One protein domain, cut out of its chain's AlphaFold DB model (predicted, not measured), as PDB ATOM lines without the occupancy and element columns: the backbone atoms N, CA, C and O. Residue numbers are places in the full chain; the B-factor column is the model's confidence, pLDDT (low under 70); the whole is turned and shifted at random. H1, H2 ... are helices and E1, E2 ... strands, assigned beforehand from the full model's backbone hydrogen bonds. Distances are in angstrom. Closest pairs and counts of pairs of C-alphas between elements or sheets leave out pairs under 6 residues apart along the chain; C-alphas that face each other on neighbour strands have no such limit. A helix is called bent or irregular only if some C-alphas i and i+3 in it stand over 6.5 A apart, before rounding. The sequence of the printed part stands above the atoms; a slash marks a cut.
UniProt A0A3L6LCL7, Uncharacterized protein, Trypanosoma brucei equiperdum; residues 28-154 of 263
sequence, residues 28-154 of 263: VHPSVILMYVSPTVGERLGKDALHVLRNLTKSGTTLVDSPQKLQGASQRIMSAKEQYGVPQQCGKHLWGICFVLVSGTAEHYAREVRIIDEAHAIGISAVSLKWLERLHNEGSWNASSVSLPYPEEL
ATOM      1  N   VAL A  28     224.633 184.437 192.730       84.31
ATOM      2  CA  VAL A  28     223.835 185.297 191.853       84.31
ATOM      3  C   VAL A  28     224.303 186.735 191.963       84.31
ATOM      4  O   VAL A  28     224.866 187.133 192.979       84.31
ATOM      5  N   HIS A  29     224.064 187.534 190.930       87.31
ATOM      6  CA  HIS A  29     224.355 188.959 191.008       87.31
ATOM      7  C   HIS A  29     223.369 189.654 191.974       87.31
ATOM      8  O   HIS A  29     222.166 189.408 191.863       87.31
ATOM      9  N   PRO A  30     223.801 190.555 192.879       89.19
ATOM     10  CA  PRO A  30     222.894 191.207 193.833       89.19
ATOM     11  C   PRO A  30     221.693 191.921 193.182       89.19
ATOM     12  O   PRO A  30     220.588 191.892 193.711       89.19
ATOM     13  N   SER A  31     221.867 192.484 191.980       86.81
ATOM     14  CA  SER A  31     220.794 193.174 191.237       86.81
ATOM     15  C   SER A  31     219.601 192.314 190.804       86.81
ATOM     16  O   SER A  31     218.605 192.866 190.333       86.81
ATOM     17  N   VAL A  32     219.675 190.984 190.925       84.56
ATOM     18  CA  VAL A  32     218.516 190.112 190.667       84.56
ATOM     19  C   VAL A  32     217.730 189.782 191.932       84.56
ATOM     20  O   VAL A  32     216.703 189.117 191.828       84.56
ATOM     21  N   ILE A  33     218.181 190.217 193.112       89.19
ATOM     22  CA  ILE A  33     217.501 189.952 194.380       89.19
ATOM     23  C   ILE A  33     216.472 191.048 194.658       89.19
ATOM     24  O   ILE A  33     216.768 192.245 194.600       89.19
ATOM     25  N   LEU A  34     215.264 190.612 195.002       92.62
ATOM     26  CA  LEU A  34     214.218 191.441 195.573       92.62
ATOM     27  C   LEU A  34     213.878 190.876 196.944       92.62
ATOM     28  O   LEU A  34     213.545 189.698 197.060       92.62
ATOM     29  N   MET A  35     213.922 191.700 197.981       94.88
ATOM     30  CA  MET A  35     213.565 191.229 199.312       94.88
ATOM     31  C   MET A  35     212.748 192.239 200.098       94.88
ATOM     32  O   MET A  35     212.915 193.451 199.974       94.88
ATOM     33  N   TYR A  36     211.867 191.714 200.936       96.06
ATOM     34  CA  TYR A  36     211.286 192.457 202.046       96.06
ATOM     35  C   TYR A  36     212.088 192.139 203.306       96.06
ATOM     36  O   TYR A  36     212.364 190.970 203.566       96.06
ATOM     37  N   VAL A  37     212.456 193.153 204.088       96.00
ATOM     38  CA  VAL A  37     213.154 192.969 205.367       96.00
ATOM     39  C   VAL A  37     212.172 193.245 206.497       96.00
ATOM     40  O   VAL A  37     211.670 194.362 206.620       96.00
ATOM     41  N   SER A  38     211.898 192.231 207.319       94.88
ATOM     42  CA  SER A  38     211.016 192.369 208.478       94.88
ATOM     43  C   SER A  38     211.553 193.424 209.458       94.88
ATOM     44  O   SER A  38     212.759 193.439 209.722       94.88
ATOM     45  N   PRO A  39     210.702 194.270 210.070       91.62
ATOM     46  CA  PRO A  39     211.135 195.279 211.041       91.62
ATOM     47  C   PRO A  39     211.960 194.708 212.205       91.62
ATOM     48  O   PRO A  39     212.942 195.308 212.633       91.62
ATOM     49  N   THR A  40     211.608 193.507 212.659       90.81
ATOM     50  CA  THR A  40     212.292 192.739 213.714       90.81
ATOM     51  C   THR A  40     213.723 192.340 213.355       90.81
ATOM     52  O   THR A  40     214.533 192.112 214.249       90.81
ATOM     53  N   VAL A  41     214.083 192.303 212.066       90.88
ATOM     54  CA  VAL A  41     215.483 192.127 211.653       90.88
ATOM     55  C   VAL A  41     216.316 193.303 212.145       90.88
ATOM     56  O   VAL A  41     217.384 193.086 212.705       90.88
ATOM     57  N   GLY A  42     215.822 194.537 212.000       84.56
ATOM     58  CA  GLY A  42     216.540 195.747 212.409       84.56
ATOM     59  C   GLY A  42     216.862 195.792 213.906       84.56
ATOM     60  O   GLY A  42     217.905 196.316 214.284       84.56
ATOM     61  N   GLU A  43     216.019 195.179 214.739       86.62
ATOM     62  CA  GLU A  43     216.205 195.077 216.197       86.62
ATOM     63  C   GLU A  43     217.379 194.148 216.581       86.62
ATOM     64  O   GLU A  43     217.939 194.267 217.670       86.62
ATOM     65  N   ARG A  44     217.779 193.231 215.687       84.56
ATOM     66  CA  ARG A  44     218.811 192.201 215.929       84.56
ATOM     67  C   ARG A  44     219.997 192.273 214.978       84.56
ATOM     68  O   ARG A  44     220.940 191.498 215.117       84.56
ATOM     69  N   LEU A  45     219.955 193.178 214.010       85.62
ATOM     70  CA  LEU A  45     220.936 193.244 212.944       85.62
ATOM     71  C   LEU A  45     222.304 193.660 213.506       85.62
ATOM     72  O   LEU A  45     222.559 194.835 213.773       85.62
ATOM     73  N   GLY A  46     223.194 192.682 213.685       89.38
ATOM     74  CA  GLY A  46     224.580 192.922 214.081       89.38
ATOM     75  C   GLY A  46     225.327 193.786 213.059       89.38
ATOM     76  O   GLY A  46     224.925 193.892 211.900       89.38
ATOM     77  N   LYS A  47     226.447 194.396 213.474       91.94
ATOM     78  CA  LYS A  47     227.266 195.274 212.610       91.94
ATOM     79  C   LYS A  47     227.675 194.591 211.302       91.94
ATOM     80  O   LYS A  47     227.623 195.218 210.245       91.94
ATOM     81  N   ASP A  48     228.009 193.313 211.391       93.06
ATOM     82  CA  ASP A  48     228.491 192.490 210.287       93.06
ATOM     83  C   ASP A  48     227.372 192.180 209.286       93.06
ATOM     84  O   ASP A  48     227.472 192.519 208.109       93.06
ATOM     85  N   ALA A  49     226.239 191.656 209.758       93.56
ATOM     86  CA  ALA A  49     225.065 191.415 208.917       93.56
ATOM     87  C   ALA A  49     224.512 192.718 208.299       93.56
ATOM     88  O   ALA A  49     224.119 192.742 207.130       93.56
ATOM     89  N   LEU A  50     224.547 193.833 209.041       94.75
ATOM     90  CA  LEU A  50     224.206 195.161 208.523       94.75
ATOM     91  C   LEU A  50     225.157 195.601 207.406       94.75
ATOM     92  O   LEU A  50     224.719 196.215 206.430       94.75
ATOM     93  N   HIS A  51     226.453 195.317 207.543       94.81
ATOM     94  CA  HIS A  51     227.446 195.616 206.519       94.81
ATOM     95  C   HIS A  51     227.159 194.843 205.227       94.81
ATOM     96  O   HIS A  51     227.116 195.458 204.156       94.81
ATOM     97  N   VAL A  52     226.870 193.541 205.330       96.25
ATOM     98  CA  VAL A  52     226.462 192.710 204.185       96.25
ATOM     99  C   VAL A  52     225.222 193.295 203.517       96.25
ATOM    100  O   VAL A  52     225.262 193.612 202.329       96.25
ATOM    101  N   LEU A  53     224.143 193.520 204.277       95.88
ATOM    102  CA  LEU A  53     222.881 194.033 203.738       95.88
ATOM    103  C   LEU A  53     223.068 195.373 203.014       95.88
ATOM    104  O   LEU A  53     222.600 195.543 201.891       95.88
ATOM    105  N   ARG A  54     223.804 196.314 203.619       95.44
ATOM    106  CA  ARG A  54     224.094 197.620 203.006       95.44
ATOM    107  C   ARG A  54     224.840 197.482 201.687       95.44
ATOM    108  O   ARG A  54     224.539 198.218 200.748       95.44
ATOM    109  N   ASN A  55     225.810 196.579 201.606       95.75
ATOM    110  CA  ASN A  55     226.569 196.382 200.379       95.75
ATOM    111  C   ASN A  55     225.751 195.666 199.305       95.75
ATOM    112  O   ASN A  55     225.807 196.082 198.154       95.75
ATOM    113  N   LEU A  56     224.924 194.685 199.669       95.12
ATOM    114  CA  LEU A  56     223.980 194.069 198.734       95.12
ATOM    115  C   LEU A  56     223.042 195.114 198.115       95.12
ATOM    116  O   LEU A  56     222.850 195.112 196.897       95.12
ATOM    117  N   THR A  57     222.521 196.046 198.921       95.31
ATOM    118  CA  THR A  57     221.702 197.167 198.434       95.31
ATOM    119  C   THR A  57     222.500 198.100 197.523       95.31
ATOM    120  O   THR A  57     222.031 198.441 196.440       95.31
ATOM    121  N   LYS A  58     223.735 198.471 197.896       95.94
ATOM    122  CA  LYS A  58     224.625 199.279 197.034       95.94
ATOM    123  C   LYS A  58     224.925 198.598 195.695       95.94
ATOM    124  O   LYS A  58     225.072 199.281 194.689       95.94
ATOM    125  N   SER A  59     224.991 197.269 195.680       90.44
ATOM    126  CA  SER A  59     225.229 196.447 194.487       90.44
ATOM    127  C   SER A  59     223.957 196.118 193.692       90.44
ATOM    128  O   SER A  59     224.002 195.339 192.740       90.44
ATOM    129  N   GLY A  60     222.822 196.730 194.046       88.25
ATOM    130  CA  GLY A  60     221.596 196.716 193.248       88.25
ATOM    131  C   GLY A  60     220.474 195.830 193.784       88.25
ATOM    132  O   GLY A  60     219.445 195.716 193.119       88.25
ATOM    133  N   THR A  61     220.634 195.215 194.958       91.88
ATOM    134  CA  THR A  61     219.530 194.480 195.590       91.88
ATOM    135  C   THR A  61     218.366 195.424 195.870       91.88
ATOM    136  O   THR A  61     218.551 196.492 196.456       91.88
ATOM    137  N   THR A  62     217.159 195.029 195.470       92.56
ATOM    138  CA  THR A  62     215.956 195.847 195.649       92.56
ATOM    139  C   THR A  62     215.255 195.485 196.951       92.56
ATOM    140  O   THR A  62     214.818 194.350 197.132       92.56
ATOM    141  N   LEU A  63     215.109 196.466 197.843       94.50
ATOM    142  CA  LEU A  63     214.296 196.332 199.050       94.50
ATOM    143  C   LEU A  63     212.879 196.846 198.782       94.50
ATOM    144  O   LEU A  63     212.705 197.892 198.156       94.50
ATOM    145  N   VAL A  64     211.870 196.120 199.255       92.81
ATOM    146  CA  VAL A  64     210.468 196.563 199.235       92.81
ATOM    147  C   VAL A  64     209.935 196.715 200.656       92.81
ATOM    148  O   VAL A  64     210.464 196.101 201.575       92.81
ATOM    149  N   ASP A  65     208.864 197.492 200.832       90.12
ATOM    150  CA  ASP A  65     208.320 197.798 202.170       90.12
ATOM    151  C   ASP A  65     207.331 196.751 202.702       90.12
ATOM    152  O   ASP A  65     206.925 196.829 203.859       90.12
ATOM    153  N   SER A  66     206.879 195.813 201.865       85.44
ATOM    154  CA  SER A  66     205.978 194.735 202.284       85.44
ATOM    155  C   SER A  66     206.035 193.534 201.328       85.44
ATOM    156  O   SER A  66     206.377 193.718 200.150       85.44
ATOM    157  N   PRO A  67     205.663 192.315 201.771       84.69
ATOM    158  CA  PRO A  67     205.641 191.125 200.913       84.69
ATOM    159  C   PRO A  67     204.778 191.297 199.652       84.69
ATOM    160  O   PRO A  67     205.172 190.883 198.565       84.69
ATOM    161  N   GLN A  68     203.641 191.992 199.758       81.19
ATOM    162  CA  GLN A  68     202.719 192.273 198.646       81.19
ATOM    163  C   GLN A  68     203.401 193.069 197.521       81.19
ATOM    164  O   GLN A  68     203.124 192.862 196.337       81.19
ATOM    165  N   LYS A  69     204.329 193.972 197.870       87.19
ATOM    166  CA  LYS A  69     205.047 194.801 196.892       87.19
ATOM    167  C   LYS A  69     206.083 194.012 196.082       87.19
ATOM    168  O   LYS A  69     206.491 194.503 195.026       87.19
ATOM    169  N   LEU A  70     206.472 192.800 196.503       85.00
ATOM    170  CA  LEU A  70     207.393 191.941 195.741       85.00
ATOM    171  C   LEU A  70     206.834 191.606 194.356       85.00
ATOM    172  O   LEU A  70     207.577 191.631 193.376       85.00
ATOM    173  N   GLN A  71     205.521 191.378 194.246       79.56
ATOM    174  CA  GLN A  71     204.882 191.056 192.970       79.56
ATOM    175  C   GLN A  71     204.976 192.210 191.967       79.56
ATOM    176  O   GLN A  71     205.436 192.014 190.842       79.56
ATOM    177  N   GLY A  72     204.617 193.427 192.384       78.50
ATOM    178  CA  GLY A  72     204.739 194.611 191.529       78.50
ATOM    179  C   GLY A  72     206.196 194.972 191.212       78.50
ATOM    180  O   GLY A  72     206.503 195.442 190.118       78.50
ATOM    181  N   ALA A  73     207.128 194.741 192.142       79.31
ATOM    182  CA  ALA A  73     208.553 194.966 191.906       79.31
ATOM    183  C   ALA A  73     209.144 193.969 190.892       79.31
ATOM    184  O   ALA A  73     209.824 194.396 189.960       79.31
ATOM    185  N   SER A  74     208.820 192.676 191.006       76.25
ATOM    186  CA  SER A  74     209.246 191.652 190.042       76.25
ATOM    187  C   SER A  74     208.698 191.941 188.638       76.25
ATOM    188  O   SER A  74     209.451 191.912 187.665       76.25
ATOM    189  N   GLN A  75     207.424 192.339 188.525       72.38
ATOM    190  CA  GLN A  75     206.825 192.743 187.246       72.38
ATOM    191  C   GLN A  75     207.542 193.933 186.597       72.38
ATOM    192  O   GLN A  75     207.840 193.888 185.406       72.38
ATOM    193  N   ARG A  76     207.892 194.968 187.371       70.38
ATOM    194  CA  ARG A  76     208.630 196.133 186.849       70.38
ATOM    195  C   ARG A  76     210.014 195.766 186.314       70.38
ATOM    196  O   ARG A  76     210.415 196.294 185.280       70.38
ATOM    197  N   ILE A  77     210.725 194.857 186.983       66.81
ATOM    198  CA  ILE A  77     212.037 194.380 186.518       66.81
ATOM    199  C   ILE A  77     211.909 193.629 185.189       66.81
ATOM    200  O   ILE A  77     212.761 193.802 184.318       66.81
ATOM    201  N   MET A  78     210.845 192.838 185.011       61.31
ATOM    202  CA  MET A  78     210.571 192.171 183.737       61.31
ATOM    203  C   MET A  78     210.317 193.180 182.614       61.31
ATOM    204  O   MET A  78     211.030 193.158 181.614       61.31
ATOM    205  N   SER A  79     209.375 194.112 182.805       55.56
ATOM    206  CA  SER A  79     209.011 195.086 181.766       55.56
ATOM    207  C   SER A  79     210.173 195.999 181.374       55.56
ATOM    208  O   SER A  79     210.369 196.276 180.195       55.56
ATOM    209  N   ALA A  80     210.988 196.430 182.344       55.81
ATOM    210  CA  ALA A  80     212.162 197.246 182.060       55.81
ATOM    211  C   ALA A  80     213.178 196.490 181.190       55.81
ATOM    212  O   ALA A  80     213.752 197.079 180.286       55.81
ATOM    213  N   LYS A  81     213.403 195.191 181.417       56.00
ATOM    214  CA  LYS A  81     214.419 194.421 180.677       56.00
ATOM    215  C   LYS A  81     213.945 193.902 179.320       56.00
ATOM    216  O   LYS A  81     214.778 193.777 178.424       56.00
ATOM    217  N   GLU A  82     212.642 193.690 179.138       52.25
ATOM    218  CA  GLU A  82     212.039 193.465 177.814       52.25
ATOM    219  C   GLU A  82     212.271 194.664 176.886       52.25
ATOM    220  O   GLU A  82     212.571 194.487 175.707       52.25
ATOM    221  N   GLN A  83     212.256 195.882 177.434       48.03
ATOM    222  CA  GLN A  83     212.578 197.108 176.703       48.03
ATOM    223  C   GLN A  83     214.067 197.209 176.294       48.03
ATOM    224  O   GLN A  83     214.385 197.931 175.351       48.03
ATOM    225  N   TYR A  84     214.974 196.474 176.953       45.34
ATOM    226  CA  TYR A  84     216.425 196.503 176.695       45.34
ATOM    227  C   TYR A  84     216.975 195.247 175.987       45.34
ATOM    228  O   TYR A  84     218.189 195.072 175.920       45.34
ATOM    229  N   GLY A  85     216.118 194.372 175.445       38.03
ATOM    230  CA  GLY A  85     216.539 193.277 174.553       38.03
ATOM    231  C   GLY A  85     217.401 192.177 175.193       38.03
ATOM    232  O   GLY A  85     218.106 191.463 174.481       38.03
ATOM    233  N   VAL A  86     217.371 192.020 176.520       39.28
ATOM    234  CA  VAL A  86     218.137 190.972 177.220       39.28
ATOM    235  C   VAL A  86     217.377 189.633 177.143       39.28
ATOM    236  O   VAL A  86     216.184 189.618 177.453       39.28
ATOM    237  N   PRO A  87     218.012 188.503 176.756       37.50
ATOM    238  CA  PRO A  87     217.306 187.245 176.510       37.50
ATOM    239  C   PRO A  87     216.545 186.718 177.733       37.50
ATOM    240  O   PRO A  87     217.114 186.526 178.810       37.50
ATOM    241  N   GLN A  88     215.262 186.404 177.527       45.47
ATOM    242  CA  GLN A  88     214.418 185.663 178.460       45.47
ATOM    243  C   GLN A  88     214.897 184.198 178.582       45.47
ATOM    244  O   GLN A  88     214.296 183.294 178.010       45.47
ATOM    245  N   GLN A  89     215.960 183.909 179.337       37.47
ATOM    246  CA  GLN A  89     216.213 182.546 179.818       37.47
ATOM    247  C   GLN A  89     216.286 182.431 181.346       37.47
ATOM    248  O   GLN A  89     217.347 182.400 181.955       37.47
ATOM    249  N   CYS A  90     215.105 182.299 181.948       36.56
ATOM    250  CA  CYS A  90     214.869 181.413 183.082       36.56
ATOM    251  C   CYS A  90     213.408 180.959 182.945       36.56
ATOM    252  O   CYS A  90     212.491 181.777 182.981       36.56
ATOM    253  N   GLY A  91     213.202 179.687 182.597       36.25
ATOM    254  CA  GLY A  91     211.943 179.177 182.053       36.25
ATOM    255  C   GLY A  91     210.707 179.531 182.883       36.25
ATOM    256  O   GLY A  91     210.711 179.366 184.091       36.25
ATOM    257  N   LYS A  92     209.643 179.993 182.209       37.59
ATOM    258  CA  LYS A  92     208.238 180.152 182.665       37.59
ATOM    259  C   LYS A  92     207.972 180.842 184.024       37.59
ATOM    260  O   LYS A  92     206.801 181.023 184.372       37.59
ATOM    261  N   HIS A  93     208.977 181.284 184.768       42.44
ATOM    262  CA  HIS A  93     208.850 181.854 186.106       42.44
ATOM    263  C   HIS A  93     209.441 183.264 186.134       42.44
ATOM    264  O   HIS A  93     210.409 183.569 185.445       42.44
ATOM    265  N   LEU A  94     208.760 184.143 186.868       49.50
ATOM    266  CA  LEU A  94     208.997 185.583 186.920       49.50
ATOM    267  C   LEU A  94     210.477 185.883 187.218       49.50
ATOM    268  O   LEU A  94     211.081 185.228 188.068       49.50
ATOM    269  N   TRP A  95     211.065 186.862 186.522       58.44
ATOM    270  CA  TRP A  95     212.463 187.243 186.741       58.44
ATOM    271  C   TRP A  95     212.643 187.900 188.112       58.44
ATOM    272  O   TRP A  95     211.881 188.793 188.495       58.44
ATOM    273  N   GLY A  96     213.695 187.482 188.815       71.12
ATOM    274  CA  GLY A  96     214.072 187.993 190.130       71.12
ATOM    275  C   GLY A  96     213.986 186.930 191.223       71.12
ATOM    276  O   GLY A  96     213.077 186.106 191.248       71.12
ATOM    277  N   ILE A  97     214.956 186.956 192.128       85.50
ATOM    278  CA  ILE A  97     215.038 186.074 193.288       85.50
ATOM    279  C   ILE A  97     214.348 186.794 194.435       85.50
ATOM    280  O   ILE A  97     214.895 187.741 194.994       85.50
ATOM    281  N   CYS A  98     213.121 186.370 194.723       90.75
ATOM    282  CA  CYS A  98     212.249 186.986 195.711       90.75
ATOM    283  C   CYS A  98     212.245 186.177 197.006       90.75
ATOM    284  O   CYS A  98     212.033 184.970 196.970       90.75
ATOM    285  N   PHE A  99     212.418 186.826 198.149       94.50
ATOM    286  CA  PHE A  99     212.218 186.207 199.464       94.50
ATOM    287  C   PHE A  99     211.938 187.281 200.517       94.50
ATOM    288  O   PHE A  99     212.094 188.478 200.264       94.50
ATOM    289  N   VAL A 100     211.514 186.862 201.705       96.75
ATOM    290  CA  VAL A 100     211.428 187.753 202.869       96.75
ATOM    291  C   VAL A 100     212.558 187.427 203.837       96.75
ATOM    292  O   VAL A 100     212.867 186.257 204.042       96.75
ATOM    293  N   LEU A 101     213.186 188.445 204.417       97.19
ATOM    294  CA  LEU A 101     214.200 188.304 205.455       97.19
ATOM    295  C   LEU A 101     213.554 188.544 206.822       97.19
ATOM    296  O   LEU A 101     212.953 189.595 207.052       97.19
ATOM    297  N   VAL A 102     213.701 187.583 207.727       96.56
ATOM    298  CA  VAL A 102     213.163 187.595 209.094       96.56
ATOM    299  C   VAL A 102     214.280 187.317 210.103       96.56
ATOM    300  O   VAL A 102     215.333 186.793 209.751       96.56
ATOM    301  N   SER A 103     214.085 187.674 211.369       94.12
ATOM    302  CA  SER A 103     215.045 187.444 212.452       94.12
ATOM    303  C   SER A 103     215.304 185.953 212.664       94.12
ATOM    304  O   SER A 103     216.443 185.550 212.887       94.12
ATOM    305  N   GLY A 104     214.253 185.130 212.566       86.62
ATOM    306  CA  GLY A 104     214.339 183.684 212.767       86.62
ATOM    307  C   GLY A 104     214.553 183.259 214.224       86.62
ATOM    308  O   GLY A 104     215.033 182.156 214.475       86.62
ATOM    309  N   THR A 105     214.228 184.122 215.193       85.75
ATOM    310  CA  THR A 105     214.379 183.838 216.632       85.75
ATOM    311  C   THR A 105     213.040 183.496 217.282       85.75
ATOM    312  O   THR A 105     212.006 184.045 216.907       85.75
ATOM    313  N   ALA A 106     213.050 182.630 218.302       84.88
ATOM    314  CA  ALA A 106     211.831 182.249 219.026       84.88
ATOM    315  C   ALA A 106     211.121 183.457 219.672       84.88
ATOM    316  O   ALA A 106     209.896 183.529 219.670       84.88
ATOM    317  N   GLU A 107     211.896 184.429 220.160       85.94
ATOM    318  CA  GLU A 107     211.408 185.665 220.788       85.94
ATOM    319  C   GLU A 107     210.547 186.510 219.836       85.94
ATOM    320  O   GLU A 107     209.531 187.072 220.240       85.94
ATOM    321  N   HIS A 108     210.930 186.576 218.558       88.00
ATOM    322  CA  HIS A 108     210.268 187.416 217.556       88.00
ATOM    323  C   HIS A 108     209.329 186.631 216.644       88.00
ATOM    324  O   HIS A 108     208.548 187.240 215.913       88.00
ATOM    325  N   TYR A 109     209.341 185.299 216.714       87.50
ATOM    326  CA  TYR A 109     208.524 184.442 215.862       87.50
ATOM    327  C   TYR A 109     207.037 184.817 215.915       87.50
ATOM    328  O   TYR A 109     206.388 184.902 214.878       87.50
ATOM    329  N   ALA A 110     206.503 185.162 217.091       86.44
ATOM    330  CA  ALA A 110     205.112 185.605 217.226       86.44
ATOM    331  C   ALA A 110     204.779 186.870 216.404       86.44
ATOM    332  O   ALA A 110     203.644 187.031 215.961       86.44
ATOM    333  N   ARG A 111     205.761 187.755 216.177       87.62
ATOM    334  CA  ARG A 111     205.631 188.970 215.349       87.62
ATOM    335  C   ARG A 111     205.886 188.690 213.865       87.62
ATOM    336  O   ARG A 111     205.376 189.410 213.015       87.62
ATOM    337  N   GLU A 112     206.663 187.654 213.554       91.06
ATOM    338  CA  GLU A 112     207.104 187.329 212.191       91.06
ATOM    339  C   GLU A 112     206.263 186.248 211.513       91.06
ATOM    340  O   GLU A 112     206.244 186.191 210.288       91.06
ATOM    341  N   VAL A 113     205.523 185.434 212.273       91.25
ATOM    342  CA  VAL A 113     204.713 184.322 211.745       91.25
ATOM    343  C   VAL A 113     203.776 184.776 210.631       91.25
ATOM    344  O   VAL A 113     203.618 184.091 209.629       91.25
ATOM    345  N   ARG A 114     203.225 185.989 210.748       89.94
ATOM    346  CA  ARG A 114     202.401 186.596 209.703       89.94
ATOM    347  C   ARG A 114     203.193 186.841 208.417       89.94
ATOM    348  O   ARG A 114     202.717 186.512 207.341       89.94
ATOM    349  N   ILE A 115     204.388 187.416 208.517       93.00
ATOM    350  CA  ILE A 115     205.251 187.698 207.360       93.00
ATOM    351  C   ILE A 115     205.656 186.386 206.677       93.00
ATOM    352  O   ILE A 115     205.680 186.313 205.449       93.00
ATOM    353  N   ILE A 116     205.925 185.347 207.471       93.75
ATOM    354  CA  ILE A 116     206.234 184.002 206.977       93.75
ATOM    355  C   ILE A 116     205.019 183.412 206.241       93.75
ATOM    356  O   ILE A 116     205.152 182.969 205.100       93.75
ATOM    357  N   ASP A 117     203.825 183.467 206.841       93.19
ATOM    358  CA  ASP A 117     202.576 183.017 206.213       93.19
ATOM    359  C   ASP A 117     202.319 183.737 204.875       93.19
ATOM    360  O   ASP A 117     201.971 183.098 203.881       93.19
ATOM    361  N   GLU A 118     202.515 185.060 204.832       93.06
ATOM    362  CA  GLU A 118     202.337 185.883 203.630       93.06
ATOM    363  C   GLU A 118     203.336 185.514 202.523       93.06
ATOM    364  O   GLU A 118     202.941 185.360 201.364       93.06
ATOM    365  N   ALA A 119     204.611 185.314 202.868       93.56
ATOM    366  CA  ALA A 119     205.639 184.861 201.933       93.56
ATOM    367  C   ALA A 119     205.285 183.494 201.330       93.56
ATOM    368  O   ALA A 119     205.319 183.300 200.110       93.56
ATOM    369  N   HIS A 120     204.856 182.559 202.174       92.94
ATOM    370  CA  HIS A 120     204.489 181.218 201.737       92.94
ATOM    371  C   HIS A 120     203.206 181.221 200.893       92.94
ATOM    372  O   HIS A 120     203.100 180.451 199.935       92.94
ATOM    373  N   ALA A 121     202.257 182.120 201.178       91.75
ATOM    374  CA  ALA A 121     201.035 182.299 200.394       91.75
ATOM    375  C   ALA A 121     201.316 182.741 198.949       91.75
ATOM    376  O   ALA A 121     200.658 182.260 198.022       91.75
ATOM    377  N   ILE A 122     202.320 183.603 198.749       90.25
ATOM    378  CA  ILE A 122     202.768 184.049 197.419       90.25
ATOM    379  C   ILE A 122     203.853 183.156 196.805       90.25
ATOM    380  O   ILE A 122     204.295 183.419 195.686       90.25
ATOM    381  N   GLY A 123     204.246 182.080 197.491       88.62
ATOM    382  CA  GLY A 123     205.091 181.032 196.927       88.62
ATOM    383  C   GLY A 123     206.596 181.206 197.094       88.62
ATOM    384  O   GLY A 123     207.345 180.533 196.391       88.62
ATOM    385  N   ILE A 124     207.045 182.087 197.986       90.81
ATOM    386  CA  ILE A 124     208.471 182.344 198.221       90.81
ATOM    387  C   ILE A 124     208.880 181.941 199.634       90.81
ATOM    388  O   ILE A 124     208.046 181.819 200.526       90.81
ATOM    389  N   SER A 125     210.176 181.752 199.832       93.19
ATOM    390  CA  SER A 125     210.772 181.411 201.116       93.19
ATOM    391  C   SER A 125     210.831 182.608 202.062       93.19
ATOM    392  O   SER A 125     211.147 183.732 201.657       93.19
ATOM    393  N   ALA A 126     210.611 182.332 203.346       95.06
ATOM    394  CA  ALA A 126     211.086 183.177 204.429       95.06
ATOM    395  C   ALA A 126     212.484 182.725 204.867       95.06
ATOM    396  O   ALA A 126     212.710 181.553 205.156       95.06
ATOM    397  N   VAL A 127     213.425 183.664 204.888       95.56
ATOM    398  CA  VAL A 127     214.852 183.441 205.127       95.56
ATOM    399  C   VAL A 127     215.230 184.096 206.444       95.56
ATOM    400  O   VAL A 127     214.919 185.260 206.680       95.56
ATOM    401  N   SER A 128     215.898 183.353 207.313       95.19
ATOM    402  CA  SER A 128     216.389 183.851 208.594       95.19
ATOM    403  C   SER A 128     217.618 184.747 208.440       95.19
ATOM    404  O   SER A 128     218.385 184.652 207.478       95.19
ATOM    405  N   LEU A 129     217.858 185.581 209.452       95.50
ATOM    406  CA  LEU A 129     219.015 186.470 209.528       95.50
ATOM    407  C   LEU A 129     220.358 185.719 209.457       95.50
ATOM    408  O   LEU A 129     221.349 186.296 209.004       95.50
ATOM    409  N   LYS A 130     220.366 184.424 209.801       94.19
ATOM    410  CA  LYS A 130     221.528 183.532 209.684       94.19
ATOM    411  C   LYS A 130     222.165 183.564 208.296       94.19
ATOM    412  O   LYS A 130     223.381 183.477 208.198       94.19
ATOM    413  N   TRP A 131     221.373 183.785 207.243       95.56
ATOM    414  CA  TRP A 131     221.890 183.944 205.884       95.56
ATOM    415  C   TRP A 131     222.898 185.093 205.768       95.56
ATOM    416  O   TRP A 131     223.995 184.906 205.243       95.56
ATOM    417  N   LEU A 132     222.576 186.276 206.299       96.25
ATOM    418  CA  LEU A 132     223.495 187.419 206.258       96.25
ATOM    419  C   LEU A 132     224.726 187.194 207.144       96.25
ATOM    420  O   LEU A 132     225.829 187.592 206.770       96.25
ATOM    421  N   GLU A 133     224.544 186.553 208.300       95.06
ATOM    422  CA  GLU A 133     225.633 186.210 209.223       95.06
ATOM    423  C   GLU A 133     226.614 185.227 208.578       95.06
ATOM    424  O   GLU A 133     227.826 185.440 208.598       95.06
ATOM    425  N   ARG A 134     226.096 184.185 207.924       95.44
ATOM    426  CA  ARG A 134     226.902 183.226 207.174       95.44
ATOM    427  C   ARG A 134     227.622 183.890 206.012       95.44
ATOM    428  O   ARG A 134     228.819 183.674 205.856       95.44
ATOM    429  N   LEU A 135     226.927 184.703 205.210       95.38
ATOM    430  CA  LEU A 135     227.556 185.424 204.105       95.38
ATOM    431  C   LEU A 135     228.778 186.202 204.599       95.38
ATOM    432  O   LEU A 135     229.850 186.087 204.001       95.38
ATOM    433  N   HIS A 136     228.635 186.940 205.700       95.25
ATOM    434  CA  HIS A 136     229.750 187.639 206.322       95.25
ATOM    435  C   HIS A 136     230.902 186.689 206.680       95.25
ATOM    436  O   HIS A 136     232.026 186.904 206.230       95.25
ATOM    437  N   ASN A 137     230.609 185.630 207.436       93.69
ATOM    438  CA  ASN A 137     231.618 184.716 207.974       93.69
ATOM    439  C   ASN A 137     232.358 183.917 206.890       93.69
ATOM    440  O   ASN A 137     233.550 183.656 207.023       93.69
ATOM    441  N   GLU A 138     231.671 183.545 205.811       93.00
ATOM    442  CA  GLU A 138     232.245 182.776 204.701       93.00
ATOM    443  C   GLU A 138     232.897 183.656 203.621       93.00
ATOM    444  O   GLU A 138     233.534 183.137 202.707       93.00
ATOM    445  N   GLY A 139     232.693 184.980 203.648       88.44
ATOM    446  CA  GLY A 139     233.074 185.851 202.528       88.44
ATOM    447  C   GLY A 139     232.308 185.531 201.233       88.44
ATOM    448  O   GLY A 139     232.750 185.847 200.126       88.44
ATOM    449  N   SER A 140     231.135 184.906 201.355       87.31
ATOM    450  CA  SER A 140     230.320 184.380 200.251       87.31
ATOM    451  C   SER A 140     229.552 185.465 199.467       87.31
ATOM    452  O   SER A 140     228.643 185.159 198.691       87.31
ATOM    453  N   TRP A 141     229.932 186.739 199.591       91.00
ATOM    454  CA  TRP A 141     229.282 187.890 198.953       91.00
ATOM    455  C   TRP A 141     230.304 188.939 198.503       91.00
ATOM    456  O   TRP A 141     231.336 189.148 199.135       91.00
ATOM    457  N   ASN A 142     230.011 189.610 197.396       89.88
ATOM    458  CA  ASN A 142     230.705 190.797 196.912       89.88
ATOM    459  C   ASN A 142     229.788 191.565 195.943       89.88
ATOM    460  O   ASN A 142     228.608 191.243 195.795       89.88
ATOM    461  N   ALA A 143     230.332 192.581 195.269       86.31
ATOM    462  CA  ALA A 143     229.554 193.431 194.375       86.31
ATOM    463  C   ALA A 143     228.992 192.719 193.134       86.31
ATOM    464  O   ALA A 143     227.994 193.177 192.587       86.31
ATOM    465  N   SER A 144     229.608 191.620 192.691       83.31
ATOM    466  CA  SER A 144     229.211 190.889 191.484       83.31
ATOM    467  C   SER A 144     228.494 189.571 191.774       83.31
ATOM    468  O   SER A 144     227.889 189.000 190.868       83.31
ATOM    469  N   SER A 145     228.555 189.068 193.009       86.44
ATOM    470  CA  SER A 145     228.126 187.712 193.327       86.44
ATOM    471  C   SER A 145     227.812 187.523 194.812       86.44
ATOM    472  O   SER A 145     228.633 187.825 195.674       86.44
ATOM    473  N   VAL A 146     226.671 186.910 195.120       90.12
ATOM    474  CA  VAL A 146     226.238 186.523 196.471       90.12
ATOM    475  C   VAL A 146     225.660 185.110 196.473       90.12
ATOM    476  O   VAL A 146     224.943 184.731 195.550       90.12
ATOM    477  N   SER A 147     225.992 184.315 197.488       91.00
ATOM    478  CA  SER A 147     225.441 182.966 197.661       91.00
ATOM    479  C   SER A 147     223.988 183.002 198.148       91.00
ATOM    480  O   SER A 147     223.631 183.793 199.023       91.00
ATOM    481  N   LEU A 148     223.149 182.127 197.593       90.56
ATOM    482  CA  LEU A 148     221.754 181.987 198.014       90.56
ATOM    483  C   LEU A 148     221.614 181.314 199.393       90.56
ATOM    484  O   LEU A 148     222.582 180.707 199.869       90.56
ATOM    485  N   PRO A 149     220.437 181.437 200.036       91.44
ATOM    486  CA  PRO A 149     220.166 180.800 201.318       91.44
ATOM    487  C   PRO A 149     220.239 179.272 201.266       91.44
ATOM    488  O   PRO A 149     219.828 178.658 200.277       91.44
ATOM    489  N   TYR A 150     220.724 178.671 202.349       90.06
ATOM    490  CA  TYR A 150     220.727 177.224 202.563       90.06
ATOM    491  C   TYR A 150     219.418 176.740 203.206       90.06
ATOM    492  O   TYR A 150     218.710 177.547 203.815       90.06
ATOM    493  N   PRO A 151     219.075 175.441 203.095       88.38
ATOM    494  CA  PRO A 151     217.859 174.878 203.687       88.38
ATOM    495  C   PRO A 151     217.682 175.179 205.183       88.38
ATOM    496  O   PRO A 151     216.582 175.511 205.612       88.38
ATOM    497  N   GLU A 152     218.758 175.134 205.966       90.12
ATOM    498  CA  GLU A 152     218.776 175.424 207.407       90.12
ATOM    499  C   GLU A 152     218.547 176.905 207.756       90.12
ATOM    500  O   GLU A 152     218.335 177.262 208.918       90.12
ATOM    501  N   GLU A 153     218.591 177.780 206.751       92.81
ATOM    502  CA  GLU A 153     218.327 179.211 206.884       92.81
ATOM    503  C   GLU A 153     216.863 179.543 206.575       92.81
ATOM    504  O   GLU A 153     216.459 180.693 206.762       92.81
ATOM    505  N   LEU A 154     216.069 178.568 206.117       92.44
ATOM    506  CA  LEU A 154     214.667 178.736 205.744       92.44
ATOM    507  C   LEU A 154     213.737 178.546 206.948       92.44
ATOM    508  O   LEU A 154     213.886 177.615 207.738       92.44
TER     509      LEU A 154
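What this domain is: This is residues 28 to 154 of the 263 residues of an uncharacterized protein of Trypanosoma brucei equiperdum (UniProt A0A3L6LCL7). A small twisted sheet of four parallel strands, in the order E2 E1 E3 E4, stands in the middle; the two longest helices, H3 and H4, cover one face, while H2 and H5 meet at about a right angle on the side away from them. Residues 82 to 87, at the far end of H3, stick out, and residues 139 to 154, with no named element, fold back from H5 towards E4. The printed part has 127 residues, with five named helices and four named strands in the order E1 H1 H2 E2 H3 E3 H4 E4 H5, and is mixed, helices and strands. It is compact, with a radius of gyration of the C-alphas of 14.5 A, and spans 46 by 32 by 24 A.

How they stand to each other: Begin at E1, residues 33 to 37, an inner strand. H1, residues 39 to 44, and H2, residues 47 to 58, only graze the sheet. They lead to E2, residues 62 to 64, an edge strand parallel to E1 at 35 degrees, where N 35 and O 62 are 2.9 A apart, within hydrogen-bond range; E1, H1, H2 and E2 form a strand-helix-strand unit, two parallel neighbour strands joined through helices, with a right-handed crossover. H3, residues 69 to 82, runs along the strands over E1, at a height over the sheet of 9.5 A; their closest C-alphas, of Leu 34 and Leu 70, are 6.8 A apart. E3, residues 97 to 102, is parallel to E1 at 21 degrees, with N 101 and O 36 at 2.8 A; E2, H3 and E3 make a split unit, E1 between its strands, also right-handed. H4, residues 106 to 121, is on the same face as H3, at a height over the sheet of 7.9 A. It is irregular, C-alphas 107 and 110 being 7.2 A apart, and has a kink of 56 degrees near residue 113. With residues 108 to 112 alone it only just touches H1, with 3 pairs of C-alphas within 8 A, the closest those of Thr 40 and His 108 at 6.9 A. E4, residues 126 to 128, is parallel to E3 at 54 degrees, with N 127 and O 100 at 2.8 A; E3, H4 and E4 form another right-handed strand-helix-strand unit. H5, residues 130 to 138, touches residues 48 to 53 of H2, about perpendicular at 87 degrees; the closest C-alphas, of Ala 49 and Leu 132, are 5.1 A apart. In H2, H3 and H5 every O i to N i+4 pair is within hydrogen-bond range; H4 has 8 of 12, and H1 has 0 of 2 but 3 of 3 O i to N i+3 pairs.

Where its parts are: Find C-alpha 33 at (217.501, 189.952, 194.380), where E1 begins; it runs 12.2 A. H2 measures 16.3 A, H3 20.4 A and E3 16.0 A. H4 starts at C-alpha 106, (211.831, 182.249, 219.026), and measures 21.5 A. H5 ends at C-alpha 138, (232.245, 182.776, 204.701).

The domain as a whole: Look for the two C-alphas farthest apart at Gly 85 and Glu 107, 47.1 A. The printed part has no cut. The link from H3 to E3, 14 residues, is long; the other links are tight. The mean pLDDT of the printed part is 83.7, and residues 77 to 95 are under 70.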